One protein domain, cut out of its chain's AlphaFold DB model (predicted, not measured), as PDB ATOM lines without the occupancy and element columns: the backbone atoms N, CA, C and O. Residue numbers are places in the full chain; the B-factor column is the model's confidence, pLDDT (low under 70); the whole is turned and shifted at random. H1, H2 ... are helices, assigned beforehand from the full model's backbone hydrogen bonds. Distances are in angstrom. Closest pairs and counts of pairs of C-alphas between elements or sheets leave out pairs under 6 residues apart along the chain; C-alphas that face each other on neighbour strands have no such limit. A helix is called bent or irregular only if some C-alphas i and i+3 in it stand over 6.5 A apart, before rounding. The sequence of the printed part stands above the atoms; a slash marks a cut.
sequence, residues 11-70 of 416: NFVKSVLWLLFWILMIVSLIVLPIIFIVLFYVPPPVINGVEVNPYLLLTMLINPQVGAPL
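AT A GLANCE: This is residues 11 to 70 of the 416 residues of the protein "NADH dehydrogenase subunit H" of Candidatus Nitrosocaldus cavascurensis (UniProt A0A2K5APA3). From its first residue the printed part runs out as one long helical arm, H1, then turns through a loop, residues 42 to 55, into a small head made of two short helices side by side, H2 and H3. The arm and the head are joined through the loop with no contact between their helices, and residues 11 to 31 of H1 stick out free, making much of the length. The printed part has 60 residues with three named helices, in the order H1, H2, H3, and no named strand; the class is all helix. The whole is only just extended, close to loose, with a radius of gyration of the C-alphas of 16.1 A, and its flat outline spans 50 by 27 by 14 A.

HOW THE PARTS SIT: H1, residues 11 to 41, touches no helix. A long link of 14 residues, 42 to 55, leads from it to H2, residues 56 to 62. H1 and H2 are apart. In the link, residues 46 to 47 pair antiparallel with residues 50 to 51, a short pairing outside any named strand. A tight link of one residue, Asn 63, leads on to H3, residues 64 to 70. H2 and H3 touch, and their closest C-alphas, those of Met 60 and Gly 67, are 5.5 A apart. They run opposite ways at a shallow tilt of 34 degrees, only just short of steep, and form a helical hairpin. H1 and H3 are apart. In H2 every O i to N i+4 pair is within hydrogen-bond range, against 24 of 27 in H1 and 1 of 3 in H3, where 3 of 4 O i to N i+3 pairs are within range.

IN THESE COORDINATES: H1 begins at C-alpha 11, at (169.846, 215.544, 233.707), and ends at C-alpha 41, at (213.777, 218.743, 234.145), 44.0 A from first to last C-alpha. It is neither bent nor irregular, but only just: C-alphas 29 and 32 are 6.4 A apart. H2, from Leu 56 to Ile 62, measures 9.9 A from first to last C-alpha. H3, from Pro 64 to Leu 70, measures 10.6 A and ends at C-alpha 70, at (207.770, 207.169, 215.673). It is irregular: C-alphas 66 and 69 are 7.2 A apart.

THE WHOLE: The two C-alphas farthest apart, those of Asn 11 and Gly 49, are 50.2 A apart. Without the free residues 11 to 31, the body of 39 residues spans 28 by 19 by 9 A. The printed part has no cut, and the link from H1 to H2 is long. The mean pLDDT of the printed part is 74.1; it is under 70 at residue 36 and in residues 38 to 41, 43 to 58 and 67 to 68.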
ATOM      1  N   ASN A  11     168.992 215.712 232.524       80.06
ATOM      2  CA  ASN A  11     169.846 215.544 233.707       80.06
ATOM      3  C   ASN A  11     171.027 214.598 233.448       80.06
ATOM      4  O   ASN A  11     172.132 214.855 233.931       80.06
ATOM      5  N   PHE A  12     170.826 213.543 232.654       76.69
ATOM      6  CA  PHE A  12     171.912 212.659 232.224       76.69
ATOM      7  C   PHE A  12     172.943 213.411 231.372       76.69
ATOM      8  O   PHE A  12     174.126 213.415 231.706       76.69
ATOM      9  N   VAL A  13     172.497 214.122 230.330       81.88
ATOM     10  CA  VAL A  13     173.380 214.926 229.468       81.88
ATOM     11  C   VAL A  13     174.102 216.001 230.278       81.88
ATOM     12  O   VAL A  13     175.310 216.166 230.128       81.88
ATOM     13  N   LYS A  14     173.408 216.684 231.195       85.94
ATOM     14  CA  LYS A  14     174.011 217.670 232.102       85.94
ATOM     15  C   LYS A  14     175.095 217.045 232.981       85.94
ATOM     16  O   LYS A  14     176.152 217.644 233.138       85.94
ATOM     17  N   SER A  15     174.866 215.843 233.506       81.88
ATOM     18  CA  SER A  15     175.845 215.121 234.330       81.88
ATOM     19  C   SER A  15     177.070 214.690 233.520       81.88
ATOM     20  O   SER A  15     178.195 214.857 233.983       81.88
ATOM     21  N   VAL A  16     176.875 214.205 232.288       79.88
ATOM     22  CA  VAL A  16     177.973 213.846 231.372       79.88
ATOM     23  C   VAL A  16     178.792 215.078 230.986       79.88
ATOM     24  O   VAL A  16     180.017 215.043 231.060       79.88
ATOM     25  N   LEU A  17     178.135 216.184 230.625       84.69
ATOM     26  CA  LEU A  17     178.804 217.449 230.306       84.69
ATOM     27  C   LEU A  17     179.558 218.012 231.512       84.69
ATOM     28  O   LEU A  17     180.668 218.511 231.359       84.69
ATOM     29  N   TRP A  18     178.987 217.897 232.712       89.25
ATOM     30  CA  TRP A  18     179.640 218.307 233.950       89.25
ATOM     31  C   TRP A  18     180.901 217.485 234.227       89.25
ATOM     32  O   TRP A  18     181.945 218.039 234.563       89.25
ATOM     33  N   LEU A  19     180.835 216.172 234.020       83.12
ATOM     34  CA  LEU A  19     181.972 215.274 234.199       83.12
ATOM     35  C   LEU A  19     183.062 215.542 233.147       83.12
ATOM     36  O   LEU A  19     184.234 215.654 233.500       83.12
ATOM     37  N   LEU A  20     182.683 215.747 231.881       84.62
ATOM     38  CA  LEU A  20     183.603 216.157 230.810       84.62
ATOM     39  C   LEU A  20     184.271 217.503 231.098       84.62
ATOM     40  O   LEU A  20     185.472 217.638 230.872       84.62
ATOM     41  N   PHE A  21     183.524 218.480 231.616       92.25
ATOM     42  CA  PHE A  21     184.064 219.776 232.018       92.25
ATOM     43  C   PHE A  21     185.141 219.617 233.093       92.25
ATOM     44  O   PHE A  21     186.236 220.152 232.938       92.25
ATOM     45  N   TRP A  22     184.874 218.836 234.144       87.88
ATOM     46  CA  TRP A  22     185.862 218.586 235.194       87.88
ATOM     47  C   TRP A  22     187.075 217.810 234.693       87.88
ATOM     48  O   TRP A  22     188.192 218.159 235.062       87.88
ATOM     49  N   ILE A  23     186.888 216.818 233.817       82.38
ATOM     50  CA  ILE A  23     188.009 216.120 233.173       82.38
ATOM     51  C   ILE A  23     188.863 217.115 232.384       82.38
ATOM     52  O   ILE A  23     190.070 217.173 232.594       82.38
ATOM     53  N   LEU A  24     188.257 217.933 231.519       83.56
ATOM     54  CA  LEU A  24     188.980 218.932 230.726       83.56
ATOM     55  C   LEU A  24     189.703 219.952 231.609       83.56
ATOM     56  O   LEU A  24     190.857 220.285 231.347       83.56
ATOM     57  N   MET A  25     189.060 220.417 232.678       88.75
ATOM     58  CA  MET A  25     189.644 221.358 233.634       88.75
ATOM     59  C   MET A  25     190.822 220.754 234.398       88.75
ATOM     60  O   MET A  25     191.880 221.368 234.466       88.75
ATOM     61  N   ILE A  26     190.683 219.541 234.933       84.12
ATOM     62  CA  ILE A  26     191.766 218.857 235.656       84.12
ATOM     63  C   ILE A  26     192.927 218.554 234.706       84.12
ATOM     64  O   ILE A  26     194.087 218.796 235.042       84.12
ATOM     65  N   VAL A  27     192.630 218.069 233.499       80.81
ATOM     66  CA  VAL A  27     193.659 217.759 232.504       80.81
ATOM     67  C   VAL A  27     194.404 219.023 232.080       80.81
ATOM     68  O   VAL A  27     195.630 219.014 232.041       80.81
ATOM     69  N   SER A  28     193.696 220.120 231.810       77.50
ATOM     70  CA  SER A  28     194.312 221.372 231.349       77.50
ATOM     71  C   SER A  28     195.028 222.159 232.447       77.50
ATOM     72  O   SER A  28     196.086 222.719 232.174       77.50
ATOM     73  N   LEU A  29     194.494 222.205 233.672       84.50
ATOM     74  CA  LEU A  29     195.039 223.037 234.753       84.50
ATOM     75  C   LEU A  29     196.005 222.312 235.686       84.50
ATOM     76  O   LEU A  29     196.802 222.972 236.346       84.50
ATOM     77  N   ILE A  30     195.926 220.985 235.789       81.44
ATOM     78  CA  ILE A  30     196.760 220.214 236.720       81.44
ATOM     79  C   ILE A  30     197.687 219.288 235.939       81.44
ATOM     80  O   ILE A  30     198.904 219.389 236.063       81.44
ATOM     81  N   VAL A  31     197.131 218.415 235.097       75.50
ATOM     82  CA  VAL A  31     197.918 217.364 234.430       75.50
ATOM     83  C   VAL A  31     198.898 217.955 233.415       75.50
ATOM     84  O   VAL A  31     200.083 217.639 233.468       75.50
ATOM     85  N   LEU A  32     198.441 218.847 232.532       75.56
ATOM     86  CA  LEU A  32     199.287 219.500 231.525       75.56
ATOM     87  C   LEU A  32     200.438 220.303 232.157       75.56
ATOM     88  O   LEU A  32     201.581 220.084 231.761       75.56
ATOM     89  N   PRO A  33     200.203 221.168 233.164       79.12
ATOM     90  CA  PRO A  33     201.282 221.889 233.835       79.12
ATOM     91  C   PRO A  33     202.274 220.972 234.545       79.12
ATOM     92  O   PRO A  33     203.474 221.207 234.447       79.12
ATOM     93  N   ILE A  34     201.814 219.901 235.201       78.19
ATOM     94  CA  ILE A  34     202.710 218.907 235.816       78.19
ATOM     95  C   ILE A  34     203.575 218.230 234.750       78.19
ATOM     96  O   ILE A  34     204.785 218.122 234.933       78.19
ATOM     97  N   ILE A  35     202.985 217.829 233.622       71.50
ATOM     98  CA  ILE A  35     203.720 217.248 232.491       71.50
ATOM     99  C   ILE A  35     204.776 218.234 231.975       71.50
ATOM    100  O   ILE A  35     205.927 217.844 231.790       71.50
ATOM    101  N   PHE A  36     204.432 219.514 231.800       69.00
ATOM    102  CA  PHE A  36     205.387 220.535 231.359       69.00
ATOM    103  C   PHE A  36     206.507 220.791 232.370       69.00
ATOM    104  O   PHE A  36     207.655 220.949 231.964       69.00
ATOM    105  N   ILE A  37     206.204 220.795 233.672       74.56
ATOM    106  CA  ILE A  37     207.216 220.929 234.728       74.56
ATOM    107  C   ILE A  37     208.177 219.741 234.676       74.56
ATOM    108  O   ILE A  37     209.387 219.941 234.656       74.56
ATOM    109  N   VAL A  38     207.661 218.512 234.598       68.44
ATOM    110  CA  VAL A  38     208.487 217.296 234.530       68.44
ATOM    111  C   VAL A  38     209.371 217.297 233.279       68.44
ATOM    112  O   VAL A  38     210.559 217.003 233.372       68.44
ATOM    113  N   LEU A  39     208.830 217.697 232.127       62.56
ATOM    114  CA  LEU A  39     209.568 217.752 230.861       62.56
ATOM    115  C   LEU A  39     210.610 218.880 230.798       62.56
ATOM    116  O   LEU A  39     211.502 218.821 229.962       62.56
ATOM    117  N   PHE A  40     210.544 219.881 231.681       65.56
ATOM    118  CA  PHE A  40     211.599 220.894 231.798       65.56
ATOM    119  C   PHE A  40     212.851 220.352 232.509       65.56
ATOM    120  O   PHE A  40     213.960 220.814 232.254       65.56
ATOM    121  N   TYR A  41     212.680 219.365 233.396       69.25
ATOM    122  CA  TYR A  41     213.777 218.743 234.145       69.25
ATOM    123  C   TYR A  41     214.274 217.429 233.524       69.25
ATOM    124  O   TYR A  41     215.398 217.015 233.803       69.25
ATOM    125  N   VAL A  42     213.459 216.772 232.694       72.31
ATOM    126  CA  VAL A  42     213.794 215.501 232.043       72.31
ATOM    127  C   VAL A  42     214.051 215.748 230.555       72.31
ATOM    128  O   VAL A  42     213.118 216.150 229.860       72.31
ATOM    129  N   PRO A  43     215.271 215.501 230.034       66.38
ATOM    130  CA  PRO A  43     215.519 215.622 228.601       66.38
ATOM    131  C   PRO A  43     214.601 214.655 227.831       66.38
ATOM    132  O   PRO A  43     214.456 213.498 228.242       66.38
ATOM    133  N   PRO A  44     213.962 215.105 226.737       64.00
ATOM    134  CA  PRO A  44     213.027 214.287 225.974       64.00
ATOM    135  C   PRO A  44     213.746 213.051 225.413       64.00
ATOM    136  O   PRO A  44     214.868 213.169 224.908       64.00
ATOM    137  N   PRO A  45     213.134 211.853 225.469       69.88
ATOM    138  CA  PRO A  45     213.730 210.681 224.849       69.88
ATOM    139  C   PRO A  45     213.793 210.886 223.331       69.88
ATOM    140  O   PRO A  45     212.817 211.303 222.705       69.88
ATOM    141  N   VAL A  46     214.950 210.591 222.735       67.69
ATOM    142  CA  VAL A  46     215.142 210.628 221.281       67.69
ATOM    143  C   VAL A  46     214.878 209.231 220.734       67.69
ATOM    144  O   VAL A  46     215.617 208.297 221.038       67.69
ATOM    145  N   ILE A  47     213.830 209.076 219.926       65.44
ATOM    146  CA  ILE A  47     213.494 207.807 219.266       65.44
ATOM    147  C   ILE A  47     213.702 208.004 217.761       65.44
ATOM    148  O   ILE A  47     213.070 208.867 217.156       65.44
ATOM    149  N   ASN A  48     214.608 207.225 217.156       60.28
ATOM    150  CA  ASN A  48     214.941 207.285 215.722       60.28
ATOM    151  C   ASN A  48     215.245 208.706 215.196       60.28
ATOM    152  O   ASN A  48     214.809 209.085 214.112       60.28
ATOM    153  N   GLY A  49     215.989 209.503 215.972       64.88
ATOM    154  CA  GLY A  49     216.401 210.859 215.584       64.88
ATOM    155  C   GLY A  49     215.333 211.945 215.761       64.88
ATOM    156  O   GLY A  49     215.598 213.096 215.424       64.88
ATOM    157  N   VAL A  50     214.158 211.611 216.309       65.94
ATOM    158  CA  VAL A  50     213.103 212.574 216.657       65.94
ATOM    159  C   VAL A  50     213.052 212.751 218.174       65.94
ATOM    160  O   VAL A  50     212.898 211.780 218.918       65.94
ATOM    161  N   GLU A  51     213.176 213.994 218.639       68.31
ATOM    162  CA  GLU A  51     212.960 214.354 220.042       68.31
ATOM    163  C   GLU A  51     211.467 214.255 220.380       68.31
ATOM    164  O   GLU A  51     210.630 214.953 219.795       68.31
ATOM    165  N   VAL A  52     211.115 213.398 221.342       65.75
ATOM    166  CA  VAL A  52     209.735 213.266 221.827       65.75
ATOM    167  C   VAL A  52     209.421 214.426 222.772       65.75
ATOM    168  O   VAL A  52     209.451 214.303 223.994       65.75
ATOM    169  N   ASN A  53     209.135 215.584 222.181       67.75
ATOM    170  CA  ASN A  53     208.713 216.791 222.887       67.75
ATOM    171  C   ASN A  53     207.190 216.784 223.134       67.75
ATOM    172  O   ASN A  53     206.441 216.219 222.341       67.75
ATOM    173  N   PRO A  54     206.662 217.459 224.170       63.34
ATOM    174  CA  PRO A  54     205.209 217.544 224.394       63.34
ATOM    175  C   PRO A  54     204.462 218.257 223.251       63.34
ATOM    176  O   PRO A  54     203.274 218.024 223.035       63.34
ATOM    177  N   TYR A  55     205.167 219.081 222.470       65.56
ATOM    178  CA  TYR A  55     204.648 219.716 221.255       65.56
ATOM    179  C   TYR A  55     204.686 218.809 220.025       65.56
ATOM    180  O   TYR A  55     204.137 219.184 218.993       65.56
ATOM    181  N   LEU A  56     205.293 217.622 220.124       69.19
ATOM    182  CA  LEU A  56     205.451 216.686 219.017       69.19
ATOM    183  C   LEU A  56     204.102 216.346 218.378       69.19
ATOM    184  O   LEU A  56     203.985 216.359 217.159       69.19
ATOM    185  N   LEU A  57     203.062 216.137 219.191       64.88
ATOM    186  CA  LEU A  57     201.705 215.888 218.703       64.88
ATOM    187  C   LEU A  57     201.170 217.075 217.889       64.88
ATOM    188  O   LEU A  57     200.583 216.887 216.827       64.88
ATOM    189  N   LEU A  58     201.427 218.306 218.335       66.81
ATOM    190  CA  LEU A  58     201.006 219.520 217.631       66.81
ATOM    191  C   LEU A  58     201.813 219.733 216.340       66.81
ATOM    192  O   LEU A  58     201.252 220.126 215.320       66.81
ATOM    193  N   THR A  59     203.104 219.392 216.343       70.69
ATOM    194  CA  THR A  59     203.930 219.389 215.128       70.69
ATOM    195  C   THR A  59     203.556 218.264 214.164       70.69
ATOM    196  O   THR A  59     203.603 218.489 212.963       70.69
ATOM    197  N   MET A  60     203.105 217.100 214.650       70.31
ATOM    198  CA  MET A  60     202.590 215.995 213.828       70.31
ATOM    199  C   MET A  60     201.280 216.366 213.125       70.31
ATOM    200  O   MET A  60     201.056 215.935 211.997       70.31
ATOM    201  N   LEU A  61     200.427 217.179 213.760       71.69
ATOM    202  CA  LEU A  61     199.199 217.689 213.135       71.69
ATOM    203  C   LEU A  61     199.494 218.632 211.956       71.69
ATOM    204  O   LEU A  61     198.708 218.683 211.013       71.69
ATOM    205  N   ILE A  62     200.612 219.364 212.004       77.12
ATOM    206  CA  ILE A  62     201.019 220.328 210.966       77.12
ATOM    207  C   ILE A  62     201.905 219.662 209.901       77.12
ATOM    208  O   ILE A  62     201.735 219.913 208.711       77.12
ATOM    209  N   ASN A  63     202.838 218.802 210.313       75.81
ATOM    210  CA  ASN A  63     203.696 218.013 209.436       75.81
ATOM    211  C   ASN A  63     203.722 216.538 209.891       75.81
ATOM    212  O   ASN A  63     204.545 216.154 210.730       75.81
ATOM    213  N   PRO A  64     202.868 215.688 209.297       72.00
ATOM    214  CA  PRO A  64     202.783 214.271 209.648       72.00
ATOM    215  C   PRO A  64     204.072 213.473 209.396       72.00
ATOM    216  O   PRO A  64     204.276 212.431 210.016       72.00
ATOM    217  N   GLN A  65     204.965 213.954 208.521       71.69
ATOM    218  CA  GLN A  65     206.206 213.252 208.168       71.69
ATOM    219  C   GLN A  65     207.217 213.237 209.322       71.69
ATOM    220  O   GLN A  65     207.968 212.278 209.464       71.69
ATOM    221  N   VAL A  66     207.191 214.251 210.196       71.19
ATOM    222  CA  VAL A  66     208.047 214.317 211.397       71.19
ATOM    223  C   VAL A  66     207.698 213.201 212.385       71.19
ATOM    224  O   VAL A  66     208.560 212.704 213.102       71.19
ATOM    225  N   GLY A  67     206.434 212.767 212.399       67.00
ATOM    226  CA  GLY A  67     205.974 211.664 213.238       67.00
ATOM    227  C   GLY A  67     206.181 210.275 212.643       67.00
ATOM    228  O   GLY A  67     206.095 209.296 213.380       67.00
ATOM    229  N   ALA A  68     206.466 210.162 211.343       68.75
ATOM    230  CA  ALA A  68     206.542 208.876 210.651       68.75
ATOM    231  C   ALA A  68     207.561 207.885 211.270       68.75
ATOM    232  O   ALA A  68     207.198 206.721 211.459       68.75
ATOM    233  N   PRO A  69     208.771 208.309 211.705       71.56
ATOM    234  CA  PRO A  69     209.740 207.419 212.360       71.56
ATOM    235  C   PRO A  69     209.302 206.897 213.738       71.56
ATOM    236  O   PRO A  69     209.874 205.924 214.234       71.56
ATOM    237  N   LEU A  70     208.304 207.535 214.360       71.12
ATOM    238  CA  LEU A  70     207.770 207.169 215.673       71.12
ATOM    239  C   LEU A  70     206.616 206.167 215.587       71.12
ATOM    240  O   LEU A  70     206.296 205.521 216.583       71.12
TER     241      LEU A  70